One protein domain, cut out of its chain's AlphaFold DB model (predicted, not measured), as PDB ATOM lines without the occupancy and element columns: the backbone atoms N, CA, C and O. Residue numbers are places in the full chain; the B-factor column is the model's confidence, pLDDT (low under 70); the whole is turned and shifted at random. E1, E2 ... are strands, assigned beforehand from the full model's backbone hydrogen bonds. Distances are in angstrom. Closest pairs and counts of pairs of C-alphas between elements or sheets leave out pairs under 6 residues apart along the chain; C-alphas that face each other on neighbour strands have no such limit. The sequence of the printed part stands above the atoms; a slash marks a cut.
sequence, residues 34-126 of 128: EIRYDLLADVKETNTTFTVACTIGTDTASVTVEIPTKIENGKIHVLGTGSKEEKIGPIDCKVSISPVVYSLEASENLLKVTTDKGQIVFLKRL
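What this domain is: This is residues 34 to 126 of the 128 residues of an uncharacterized protein of Proteobacteria bacterium SG_bin7 (UniProt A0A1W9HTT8). The model is a V: one arm is two hairpins, E2 with E3 and E5 with E6, layered partly face to face as a sandwich; the other is E7, E8 and E9 with E1 near its tip, and E4 sits at the corner. The 93 printed residues include nine named strands, E1 to E9 in chain order, and no named helix: all strand. E5 and E6 form one antiparallel sheet; the other seven form a branched, twisted sheet with antiparallel pairs. The whole is loose, radius of gyration of the C-alphas 15.8 A, and spans 49 by 29 by 20 A.

Where its parts are: Find C-alpha 43 at (182.226, 192.464, 168.259), where E2, residues 43 to 56, begins its 37.2 A. E3, residues 59 to 72, covers 39.0 A; E2 bends by 60 degrees at residue 46, E3 by 60 at residue 68. Look next for E4 at 75 to 78, E7 at 100 to 107, E8 at 110 to 115, E1 at 34 to 39, and E9 at 120 to 125, ending at (161.675, 177.053, 171.456). E5 is residues 82 to 88; E6, 91 to 97, runs on into E7 at 85 degrees.

How they stand to each other: E2, E3, E4 form a meander, each strand the antiparallel neighbour of the one before, as do E7, E8, E9. Within hydrogen-bond range are N 46 and O 69 (E2, E3), 2.8 A; N 70 and O 77 (E3, E4), 2.9 A; N 76 and O 102 (E4, E7), 2.9 A; N 105 and O 112 (E7, E8), 2.9 A; N 111 and O 124 (E8, E9), 3.0 A. E1 and E4 lie on one side of E7, E8 on the other; N 37 and O 106 are 2.9 A apart. In the hairpin E5 and E6, at 168 degrees, N 86 and O 93 are 2.8 A apart. The sandwich's facing parts are 9.1 A centre to centre; the closest C-alphas of E2 and E6 are those of Cys 54 and Cys 93, 5.9 A. E5 and E8 are apart.

The domain as a whole: The farthest C-alphas, Glu 34 and Gly 89, are 49.7 A apart. The printed part has no cut, and its links between strands are tight. Residues 41 to 42, 118 and 120 to 126 have pLDDT under 70.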
ATOM      1  N   GLU A  34     166.307 180.523 187.981       72.69
ATOM      2  CA  GLU A  34     166.306 180.347 186.529       72.69
ATOM      3  C   GLU A  34     167.739 180.372 185.988       72.69
ATOM      4  O   GLU A  34     168.569 181.191 186.399       72.69
ATOM      5  N   ILE A  35     168.031 179.478 185.039       71.19
ATOM      6  CA  ILE A  35     169.259 179.548 184.242       71.19
ATOM      7  C   ILE A  35     169.019 180.552 183.118       71.19
ATOM      8  O   ILE A  35     168.056 180.424 182.353       71.19
ATOM      9  N   ARG A  36     169.905 181.538 183.021       73.94
ATOM     10  CA  ARG A  36     169.932 182.539 181.960       73.94
ATOM     11  C   ARG A  36     171.234 182.424 181.186       73.94
ATOM     12  O   ARG A  36     172.299 182.200 181.765       73.94
ATOM     13  N   TYR A  37     171.131 182.564 179.872       72.62
ATOM     14  CA  TYR A  37     172.284 182.651 178.994       72.62
ATOM     15  C   TYR A  37     172.365 184.046 178.398       72.62
ATOM     16  O   TYR A  37     171.435 184.507 177.733       72.62
ATOM     17  N   ASP A  38     173.513 184.673 178.615       71.75
ATOM     18  CA  ASP A  38     173.809 186.028 178.173       71.75
ATOM     19  C   ASP A  38     174.862 185.971 177.071       71.75
ATOM     20  O   ASP A  38     175.861 185.258 177.185       71.75
ATOM     21  N   LEU A  39     174.678 186.722 175.989       70.94
ATOM     22  CA  LEU A  39     175.724 186.850 174.983       70.94
ATOM     23  C   LEU A  39     176.867 187.693 175.579       70.94
ATOM     24  O   LEU A  39     176.673 188.849 175.924       70.94
ATOM     25  N   LEU A  40     178.069 187.134 175.702       70.94
ATOM     26  CA  LEU A  40     179.272 187.792 176.242       70.94
ATOM     27  C   LEU A  40     180.258 188.213 175.141       70.94
ATOM     28  O   LEU A  40     181.469 188.283 175.362       70.94
ATOM     29  N   ALA A  41     179.771 188.408 173.920       68.31
ATOM     30  CA  ALA A  41     180.610 188.802 172.802       68.31
ATOM     31  C   ALA A  41     180.611 190.324 172.648       68.31
ATOM     32  O   ALA A  41     179.551 190.918 172.483       68.31
ATOM     33  N   ASP A  42     181.800 190.921 172.613       69.00
ATOM     34  CA  ASP A  42     181.995 192.259 172.064       69.00
ATOM     35  C   ASP A  42     182.595 192.113 170.668       69.00
ATOM     36  O   ASP A  42     183.720 191.635 170.487       69.00
ATOM     37  N   VAL A  43     181.818 192.490 169.660       70.50
ATOM     38  CA  VAL A  43     182.226 192.464 168.259       70.50
ATOM     39  C   VAL A  43     182.301 193.906 167.794       70.50
ATOM     40  O   VAL A  43     181.304 194.633 167.835       70.50
ATOM     41  N   LYS A  44     183.501 194.320 167.367       73.56
ATOM     42  CA  LYS A  44     183.708 195.621 166.718       73.56
ATOM     43  C   LYS A  44     182.764 195.769 165.527       73.56
ATOM     44  O   LYS A  44     182.271 194.784 164.991       73.56
ATOM     45  N   GLU A  45     182.540 197.011 165.121       78.94
ATOM     46  CA  GLU A  45     181.664 197.321 163.997       78.94
ATOM     47  C   GLU A  45     181.994 196.469 162.759       78.94
ATOM     48  O   GLU A  45     183.132 196.438 162.287       78.94
ATOM     49  N   THR A  46     180.986 195.744 162.280       77.94
ATOM     50  CA  THR A  46     181.015 194.872 161.103       77.94
ATOM     51  C   THR A  46     179.736 195.068 160.303       77.94
ATOM     52  O   THR A  46     178.699 195.410 160.868       77.94
ATOM     53  N   ASN A  47     179.752 194.792 159.004       77.19
ATOM     54  CA  ASN A  47     178.519 194.765 158.223       77.19
ATOM     55  C   ASN A  47     177.758 193.458 158.475       77.19
ATOM     56  O   ASN A  47     178.343 192.375 158.431       77.19
ATOM     57  N   THR A  48     176.454 193.565 158.723       79.12
ATOM     58  CA  THR A  48     175.517 192.437 158.733       79.12
ATOM     59  C   THR A  48     174.632 192.504 157.499       79.12
ATOM     60  O   THR A  48     174.059 193.548 157.174       79.12
ATOM     61  N   THR A  49     174.499 191.364 156.834       78.94
ATOM     62  CA  THR A  49     173.663 191.180 155.652       78.94
ATOM     63  C   THR A  49     172.240 190.802 156.067       78.94
ATOM     64  O   THR A  49     172.016 189.760 156.682       78.94
ATOM     65  N   PHE A  50     171.264 191.633 155.710       78.19
ATOM     66  CA  PHE A  50     169.839 191.363 155.893       78.19
ATOM     67  C   PHE A  50     169.238 190.959 154.559       78.19
ATOM     68  O   PHE A  50     169.272 191.744 153.615       78.19
ATOM     69  N   THR A  51     168.657 189.763 154.497       78.44
ATOM     70  CA  THR A  51     168.053 189.221 153.279       78.44
ATOM     71  C   THR A  51     166.582 188.918 153.517       78.44
ATOM     72  O   THR A  51     166.228 188.219 154.464       78.44
ATOM     73  N   VAL A  52     165.730 189.428 152.633       78.62
ATOM     74  CA  VAL A  52     164.310 189.089 152.544       78.62
ATOM     75  C   VAL A  52     164.116 188.274 151.278       78.62
ATOM     76  O   VAL A  52     164.414 188.754 150.188       78.62
ATOM     77  N   ALA A  53     163.626 187.046 151.421       78.12
ATOM     78  CA  ALA A  53     163.214 186.228 150.292       78.12
ATOM     79  C   ALA A  53     161.713 186.414 150.051       78.12
ATOM     80  O   ALA A  53     160.912 186.320 150.983       78.12
ATOM     81  N   CYS A  54     161.338 186.659 148.802       77.31
ATOM     82  CA  CYS A  54     159.953 186.725 148.365       77.31
ATOM     83  C   CYS A  54     159.713 185.660 147.302       77.31
ATOM     84  O   CYS A  54     160.467 185.566 146.332       77.31
ATOM     85  N   THR A  55     158.646 184.885 147.478       80.31
ATOM     86  CA  THR A  55     158.284 183.783 146.585       80.31
ATOM     87  C   THR A  55     156.871 183.981 146.045       80.31
ATOM     88  O   THR A  55     155.952 184.289 146.805       80.31
ATOM     89  N   ILE A  56     156.691 183.795 144.735       76.81
ATOM     90  CA  ILE A  56     155.402 183.860 144.037       76.81
ATOM     91  C   ILE A  56     155.301 182.666 143.102       76.81
ATOM     92  O   ILE A  56     156.013 182.581 142.104       76.81
ATOM     93  N   GLY A  57     154.399 181.733 143.407       80.12
ATOM     94  CA  GLY A  57     154.346 180.471 142.674       80.12
ATOM     95  C   GLY A  57     155.682 179.734 142.796       80.12
ATOM     96  O   GLY A  57     156.065 179.343 143.895       80.12
ATOM     97  N   THR A  58     156.381 179.556 141.675       82.25
ATOM     98  CA  THR A  58     157.714 178.933 141.616       82.25
ATOM     99  C   THR A  58     158.868 179.933 141.625       82.25
ATOM    100  O   THR A  58     160.012 179.528 141.820       82.25
ATOM    101  N   ASP A  59     158.597 181.222 141.420       74.81
ATOM    102  CA  ASP A  59     159.634 182.244 141.335       74.81
ATOM    103  C   ASP A  59     160.013 182.713 142.735       74.81
ATOM    104  O   ASP A  59     159.148 183.044 143.545       74.81
ATOM    105  N   THR A  60     161.310 182.756 143.030       77.94
ATOM    106  CA  THR A  60     161.846 183.300 144.281       77.94
ATOM    107  C   THR A  60     162.909 184.333 143.955       77.94
ATOM    108  O   THR A  60     163.806 184.053 143.163       77.94
ATOM    109  N   ALA A  61     162.847 185.501 144.591       74.81
ATOM    110  CA  ALA A  61     163.967 186.435 144.607       74.81
ATOM    111  C   ALA A  61     164.306 186.853 146.034       74.81
ATOM    112  O   ALA A  61     163.480 186.780 146.945       74.81
ATOM    113  N   SER A  62     165.551 187.279 146.204       79.62
ATOM    114  CA  SER A  62     166.130 187.635 147.491       79.62
ATOM    115  C   SER A  62     166.641 189.060 147.423       79.62
ATOM    116  O   SER A  62     167.523 189.378 146.629       79.62
ATOM    117  N   VAL A  63     166.103 189.911 148.284       78.69
ATOM    118  CA  VAL A  63     166.491 191.309 148.388       78.69
ATOM    119  C   VAL A  63     167.353 191.485 149.622       78.69
ATOM    120  O   VAL A  63     166.942 191.159 150.735       78.69
ATOM    121  N   THR A  64     168.552 192.016 149.410       80.62
ATOM    122  CA  THR A  64     169.593 192.083 150.431       80.62
ATOM    123  C   THR A  64     170.081 193.511 150.653       80.62
ATOM    124  O   THR A  64     170.269 194.260 149.693       80.62
ATOM    125  N   VAL A  65     170.312 193.873 151.915       83.44
ATOM    126  CA  VAL A  65     171.014 195.099 152.327       83.44
ATOM    127  C   VAL A  65     172.110 194.766 153.332       83.44
ATOM    128  O   VAL A  65     171.945 193.877 154.164       83.44
ATOM    129  N   GLU A  66     173.219 195.494 153.273       83.88
ATOM    130  CA  GLU A  66     174.302 195.403 154.251       83.88
ATOM    131  C   GLU A  66     174.279 196.632 155.146       83.88
ATOM    132  O   GLU A  66     174.296 197.760 154.656       83.88
ATOM    133  N   ILE A  67     174.209 196.408 156.457       84.12
ATOM    134  CA  ILE A  67     174.093 197.476 157.449       84.12
ATOM    135  C   ILE A  67     175.190 197.294 158.495       84.12
ATOM    136  O   ILE A  67     175.366 196.171 158.976       84.12
ATOM    137  N   PRO A  68     175.900 198.364 158.891       82.44
ATOM    138  CA  PRO A  68     176.855 198.281 159.983       82.44
ATOM    139  C   PRO A  68     176.152 197.879 161.278       82.44
ATOM    140  O   PRO A  68     175.075 198.368 161.634       82.44
ATOM    141  N   THR A  69     176.787 196.960 161.985       81.44
ATOM    142  CA  THR A  69     176.327 196.364 163.229       81.44
ATOM    143  C   THR A  69     177.478 196.220 164.202       81.44
ATOM    144  O   THR A  69     178.619 196.007 163.805       81.44
ATOM    145  N   LYS A  70     177.177 196.305 165.489       82.44
ATOM    146  CA  LYS A  70     178.144 196.119 166.568       82.44
ATOM    147  C   LYS A  70     177.522 195.216 167.617       82.44
ATOM    148  O   LYS A  70     176.319 195.305 167.846       82.44
ATOM    149  N   ILE A  71     178.322 194.375 168.260       82.56
ATOM    150  CA  ILE A  71     177.884 193.694 169.478       82.56
ATOM    151  C   ILE A  71     178.649 194.317 170.633       82.56
ATOM    152  O   ILE A  71     179.875 194.373 170.597       82.56
ATOM    153  N   GLU A  72     177.923 194.851 171.605       83.31
ATOM    154  CA  GLU A  72     178.504 195.496 172.778       83.31
ATOM    155  C   GLU A  72     177.649 195.177 173.996       83.31
ATOM    156  O   GLU A  72     176.422 195.292 173.941       83.31
ATOM    157  N   ASN A  73     178.286 194.763 175.092       82.25
ATOM    158  CA  ASN A  73     177.598 194.419 176.342       82.25
ATOM    159  C   ASN A  73     176.455 193.405 176.130       82.25
ATOM    160  O   ASN A  73     175.369 193.543 176.697       82.25
ATOM    161  N   GLY A  74     176.673 192.425 175.248       74.94
ATOM    162  CA  GLY A  74     175.697 191.376 174.941       74.94
ATOM    163  C   GLY A  74     174.477 191.807 174.131       74.94
ATOM    164  O   GLY A  74     173.541 191.025 173.968       74.94
ATOM    165  N   LYS A  75     174.478 193.028 173.590       82.25
ATOM    166  CA  LYS A  75     173.412 193.546 172.728       82.25
ATOM    167  C   LYS A  75     173.899 193.697 171.299       82.25
ATOM    168  O   LYS A  75     175.041 194.082 171.064       82.25
ATOM    169  N   ILE A  76     173.019 193.425 170.338       85.00
ATOM    170  CA  ILE A  76     173.293 193.657 168.916       85.00
ATOM    171  C   ILE A  76     172.765 195.041 168.554       85.00
ATOM    172  O   ILE A  76     171.564 195.289 168.590       85.00
ATOM    173  N   HIS A  77     173.661 195.932 168.164       87.00
ATOM    174  CA  HIS A  77     173.356 197.271 167.694       87.00
ATOM    175  C   HIS A  77     173.337 197.276 166.172       87.00
ATOM    176  O   HIS A  77     174.359 197.015 165.543       87.00
ATOM    177  N   VAL A  78     172.196 197.608 165.573       87.75
ATOM    178  CA  VAL A  78     172.116 197.982 164.159       87.75
ATOM    179  C   VAL A  78     172.343 199.482 164.070       87.75
ATOM    180  O   VAL A  78     171.565 200.257 164.622       87.75
ATOM    181  N   LEU A  79     173.431 199.889 163.419       86.75
ATOM    182  CA  LEU A  79     173.920 201.269 163.456       86.75
ATOM    183  C   LEU A  79     173.405 202.114 162.289       86.75
ATOM    184  O   LEU A  79     173.349 203.336 162.388       86.75
ATOM    185  N   GLY A  80     173.027 201.468 161.185       84.12
ATOM    186  CA  GLY A  80     172.643 202.143 159.952       84.12
ATOM    187  C   GLY A  80     171.186 201.944 159.549       84.12
ATOM    188  O   GLY A  80     170.432 201.156 160.122       84.12
ATOM    189  N   THR A  81     170.815 202.666 158.498       85.44
ATOM    190  CA  THR A  81     169.580 202.463 157.740       85.44
ATOM    191  C   THR A  81     169.907 201.872 156.382       85.44
ATOM    192  O   THR A  81     170.910 202.242 155.774       85.44
ATOM    193  N   GLY A  82     169.020 201.048 155.846       82.50
ATOM    194  CA  GLY A  82     169.097 200.671 154.443       82.50
ATOM    195  C   GLY A  82     167.792 200.089 153.958       82.50
ATOM    196  O   GLY A  82     167.022 199.501 154.716       82.50
ATOM    197  N   SER A  83     167.527 200.287 152.678       86.69
ATOM    198  CA  SER A  83     166.349 199.740 152.036       86.69
ATOM    199  C   SER A  83     166.676 199.332 150.623       86.69
ATOM    200  O   SER A  83     167.371 200.058 149.913       86.69
ATOM    201  N   LYS A  84     166.120 198.205 150.208       86.25
ATOM    202  CA  LYS A  84     166.176 197.758 148.828       86.25
ATOM    203  C   LYS A  84     164.822 197.174 148.467       86.25
ATOM    204  O   LYS A  84     164.135 196.612 149.320       86.25
ATOM    205  N   GLU A  85     164.435 197.366 147.219       87.50
ATOM    206  CA  GLU A  85     163.161 196.922 146.681       87.50
ATOM    207  C   GLU A  85     163.408 196.340 145.290       87.50
ATOM    208  O   GLU A  85     164.116 196.944 144.484       87.50
ATOM    209  N   GLU A  86     162.867 195.156 145.028       83.31
ATOM    210  CA  GLU A  86     162.926 194.498 143.727       83.31
ATOM    211  C   GLU A  86     161.543 193.982 143.349       83.31
ATOM    212  O   GLU A  86     160.811 193.450 144.184       83.31
ATOM    213  N   LYS A  87     161.187 194.118 142.073       83.06
ATOM    214  CA  LYS A  87     159.918 193.603 141.562       83.06
ATOM    215  C   LYS A  87     160.065 192.151 141.144       83.06
ATOM    216  O   LYS A  87     160.931 191.829 140.335       83.06
ATOM    217  N   ILE A  88     159.166 191.307 141.633       77.38
ATOM    218  CA  ILE A  88     159.032 189.913 141.210       77.38
ATOM    219  C   ILE A  88     157.598 189.755 140.717       77.38
ATOM    220  O   ILE A  88     156.659 189.763 141.510       77.38
ATOM    221  N   GLY A  89     157.408 189.687 139.400       77.81
ATOM    222  CA  GLY A  89     156.069 189.678 138.809       77.81
ATOM    223  C   GLY A  89     155.202 190.840 139.338       77.81
ATOM    224  O   GLY A  89     155.570 191.998 139.133       77.81
ATOM    225  N   PRO A  90     154.060 190.567 140.005       80.19
ATOM    226  CA  PRO A  90     153.170 191.598 140.541       80.19
ATOM    227  C   PRO A  90     153.498 192.078 141.969       80.19
ATOM    228  O   PRO A  90     152.751 192.910 142.481       80.19
ATOM    229  N   ILE A  91     154.533 191.556 142.640       75.56
ATOM    230  CA  ILE A  91     154.865 191.933 144.029       75.56
ATOM    231  C   ILE A  91     156.153 192.755 144.071       75.56
ATOM    232  O   ILE A  91     157.146 192.420 143.422       75.56
ATOM    233  N   ASP A  92     156.143 193.789 144.909       82.38
ATOM    234  CA  ASP A  92     157.330 194.534 145.311       82.38
ATOM    235  C   ASP A  92     157.963 193.846 146.534       82.38
ATOM    236  O   ASP A  92     157.438 193.887 147.651       82.38
ATOM    237  N   CYS A  93     159.083 193.157 146.326       81.50
ATOM    238  CA  CYS A  93     159.856 192.547 147.398       81.50
ATOM    239  C   CYS A  93     160.749 193.604 148.040       81.50
ATOM    240  O   CYS A  93     161.626 194.155 147.380       81.50
ATOM    241  N   LYS A  94     160.542 193.892 149.324       81.75
ATOM    242  CA  LYS A  94     161.226 194.987 150.014       81.75
ATOM    243  C   LYS A  94     161.884 194.531 151.302       81.75
ATOM    244  O   LYS A  94     161.269 193.860 152.126       81.75
ATOM    245  N   VAL A  95     163.102 195.010 151.521       81.38
ATOM    246  CA  VAL A  95     163.756 195.023 152.830       81.38
ATOM    247  C   VAL A  95     163.947 196.474 153.261       81.38
ATOM    248  O   VAL A  95     164.344 197.323 152.463       81.38
ATOM    249  N   SER A  96     163.633 196.780 154.517       83.38
ATOM    250  CA  SER A  96     163.882 198.090 155.117       83.38
ATOM    251  C   SER A  96     164.351 197.899 156.550       83.38
ATOM    252  O   SER A  96     163.659 197.290 157.363       83.38
ATOM    253  N   ILE A  97     165.552 198.393 156.831       84.31
ATOM    254  CA  ILE A  97     166.231 198.284 158.115       84.31
ATOM    255  C   ILE A  97     166.456 199.693 158.656       84.31
ATOM    256  O   ILE A  97     166.869 200.599 157.929       84.31
ATOM    257  N   SER A  98     166.188 199.862 159.947       86.25
ATOM    258  CA  SER A  98     166.439 201.088 160.705       86.25
ATOM    259  C   SER A  98     167.271 200.770 161.947       86.25
ATOM    260  O   SER A  98     167.166 199.638 162.432       86.25
ATOM    261  N   PRO A  99     167.999 201.749 162.512       88.06
ATOM    262  CA  PRO A  99     168.726 201.561 163.753       88.06
ATOM    263  C   PRO A  99     167.828 201.031 164.871       88.06
ATOM    264  O   PRO A  99     166.691 201.488 165.069       88.06
ATOM    265  N   VAL A 100     168.342 200.021 165.564       85.81
ATOM    266  CA  VAL A 100     167.650 199.294 166.628       85.81
ATOM    267  C   VAL A 100     168.674 198.519 167.447       85.81
ATOM    268  O   VAL A 100     169.692 198.068 166.913       85.81
ATOM    269  N   VAL A 101     168.405 198.356 168.740       86.12
ATOM    270  CA  VAL A 101     169.229 197.529 169.622       86.12
ATOM    271  C   VAL A 101     168.454 196.277 169.990       86.12
ATOM    272  O   VAL A 101     167.381 196.371 170.581       86.12
ATOM    273  N   TYR A 102     169.001 195.108 169.669       83.69
ATOM    274  CA  TYR A 102     168.450 193.822 170.074       83.69
ATOM    275  C   TYR A 102     169.110 193.333 171.359       83.69
ATOM    276  O   TYR A 102     170.336 193.286 171.461       83.69
ATOM    277  N   SER A 103     168.288 192.922 172.316       82.44
ATOM    278  CA  SER A 103     168.713 192.172 173.496       82.44
ATOM    279  C   SER A 103     168.293 190.717 173.320       82.44
ATOM    280  O   SER A 103     167.164 190.441 172.904       82.44
ATOM    281  N   LEU A 104     169.214 189.796 173.600       78.44
ATOM    282  CA  LEU A 104     168.950 188.362 173.567       78.44
ATOM    283  C   LEU A 104     168.898 187.847 174.995       78.44
ATOM    284  O   LEU A 104     169.851 188.013 175.747       78.44
ATOM    285  N   GLU A 105     167.794 187.203 175.336       75.31
ATOM    286  CA  GLU A 105     167.625 186.490 176.594       75.31
ATOM    287  C   GLU A 105     167.301 185.045 176.238       75.31
ATOM    288  O   GLU A 105     166.298 184.785 175.564       75.31
ATOM    289  N   ALA A 106     168.135 184.103 176.667       74.62
ATOM    290  CA  ALA A 106     167.772 182.697 176.611       74.62
ATOM    291  C   ALA A 106     167.591 182.142 178.022       74.62
ATOM    292  O   ALA A 106     168.451 182.320 178.882       74.62
ATOM    293  N   SER A 107     166.467 181.471 178.255       73.25
ATOM    294  CA  SER A 107     166.185 180.777 179.509       73.25
ATOM    295  C   SER A 107     165.479 179.462 179.224       73.25
ATOM    296  O   SER A 107     164.578 179.409 178.385       73.25
ATOM    297  N   GLU A 108     165.919 178.401 179.901       75.19
ATOM    298  CA  GLU A 108     165.475 177.023 179.677       75.19
ATOM    299  C   GLU A 108     165.504 176.640 178.185       75.19
ATOM    300  O   GLU A 108     166.567 176.402 177.619       75.19
ATOM    301  N   ASN A 109     164.335 176.627 177.539       71.81
ATOM    302  CA  ASN A 109     164.141 176.282 176.134       71.81
ATOM    303  C   ASN A 109     163.650 177.467 175.307       71.81
ATOM    304  O   ASN A 109     163.093 177.258 174.238       71.81
ATOM    305  N   LEU A 110     163.758 178.699 175.791       72.31
ATOM    306  CA  LEU A 110     163.206 179.869 175.128       72.31
ATOM    307  C   LEU A 110     164.319 180.844 174.789       72.31
ATOM    308  O   LEU A 110     164.980 181.352 175.685       72.31
ATOM    309  N   LEU A 111     164.479 181.146 173.502       74.88
ATOM    310  CA  LEU A 111     165.223 182.318 173.061       74.88
ATOM    311  C   LEU A 111     164.232 183.446 172.794       74.88
ATOM    312  O   LEU A 111     163.371 183.328 171.916       74.88
ATOM    313  N   LYS A 112     164.375 184.535 173.542       78.00
ATOM    314  CA  LYS A 112     163.610 185.766 173.411       78.00
ATOM    315  C   LYS A 112     164.526 186.858 172.874       78.00
ATOM    316  O   LYS A 112     165.584 187.133 173.433       78.00
ATOM    317  N   VAL A 113     164.096 187.487 171.787       79.88
ATOM    318  CA  VAL A 113     164.776 188.650 171.210       79.88
ATOM    319  C   VAL A 113     163.864 189.857 171.352       79.88
ATOM    320  O   VAL A 113     162.766 189.890 170.786       79.88
ATOM    321  N   THR A 114     164.315 190.844 172.116       81.12
ATOM    322  CA  THR A 114     163.617 192.117 172.312       81.12
ATOM    323  C   THR A 114     164.386 193.246 171.667       81.12
ATOM    324  O   THR A 114     165.602 193.193 171.524       81.12
ATOM    325  N   THR A 115     163.663 194.287 171.287       83.06
ATOM    326  CA  THR A 115     164.258 195.554 170.862       83.06
ATOM    327  C   THR A 115     164.188 196.577 171.986       83.06
ATOM    328  O   THR A 115     163.299 196.520 172.837       83.06
ATOM    329  N   ASP A 116     165.073 197.568 171.954       82.06
ATOM    330  CA  ASP A 116     164.985 198.794 172.759       82.06
ATOM    331  C   ASP A 116     163.677 199.578 172.546       82.06
ATOM    332  O   ASP A 116     163.260 200.347 173.408       82.06
ATOM    333  N   LYS A 117     162.980 199.321 171.434       76.50
ATOM    334  CA  LYS A 117     161.634 199.834 171.132       76.50
ATOM    335  C   LYS A 117     160.506 199.026 171.796       76.50
ATOM    336  O   LYS A 117     159.335 199.290 171.541       76.50
ATOM    337  N   GLY A 118     160.836 198.024 172.614       66.69
ATOM    338  CA  GLY A 118     159.874 197.204 173.355       66.69
ATOM    339  C   GLY A 118     159.169 196.126 172.526       66.69
ATOM    340  O   GLY A 118     158.271 195.458 173.033       66.69
ATOM    341  N   GLN A 119     159.561 195.922 171.265       71.38
ATOM    342  CA  GLN A 119     158.984 194.876 170.420       71.38
ATOM    343  C   GLN A 119     159.686 193.540 170.663       71.38
ATOM    344  O   GLN A 119     160.918 193.468 170.614       71.38
ATOM    345  N   ILE A 120     158.900 192.482 170.880       65.69
ATOM    346  CA  ILE A 120     159.380 191.099 170.817       65.69
ATOM    347  C   ILE A 120     159.431 190.710 169.345       65.69
ATOM    348  O   ILE A 120     158.401 190.654 168.677       65.69
ATOM    349  N   VAL A 121     160.635 190.467 168.844       60.72
ATOM    350  CA  VAL A 121     160.866 190.186 167.421       60.72
ATOM    351  C   VAL A 121     160.918 188.686 167.166       60.72
ATOM    352  O   VAL A 121     160.563 188.228 166.083       60.72
ATOM    353  N   PHE A 122     161.316 187.904 168.171       62.53
ATOM    354  CA  PHE A 122     161.450 186.464 168.026       62.53
ATOM    355  C   PHE A 122     161.296 185.737 169.362       62.53
ATOM    356  O   PHE A 122     161.870 186.143 170.374       62.53
ATOM    357  N   LEU A 123     160.532 184.647 169.329       56.97
ATOM    358  CA  LEU A 123     160.379 183.665 170.397       56.97
ATOM    359  C   LEU A 123     160.528 182.293 169.751       56.97
ATOM    360  O   LEU A 123     159.645 181.855 169.013       56.97
ATOM    361  N   LYS A 124     161.649 181.618 170.002       62.19
ATOM    362  CA  LYS A 124     161.858 180.254 169.509       62.19
ATOM    363  C   LYS A 124     162.104 179.313 170.657       62.19
ATOM    364  O   LYS A 124     162.943 179.569 171.520       62.19
ATOM    365  N   ARG A 125     161.387 178.191 170.606       54.38
ATOM    366  CA  ARG A 125     161.675 177.053 171.456       54.38
ATOM    367  C   ARG A 125     162.967 176.402 170.961       54.38
ATOM    368  O   ARG A 125     163.019 175.943 169.819       54.38
ATOM    369  N   LEU A 126     164.009 176.418 171.779       56.41
ATOM    370  CA  LEU A 126     165.205 175.618 171.570       56.41
ATOM    371  C   LEU A 126     164.768 174.161 171.768       56.41
ATOM    372  O   LEU A 126     164.239 173.802 172.819       56.41
TER     373      LEU A 126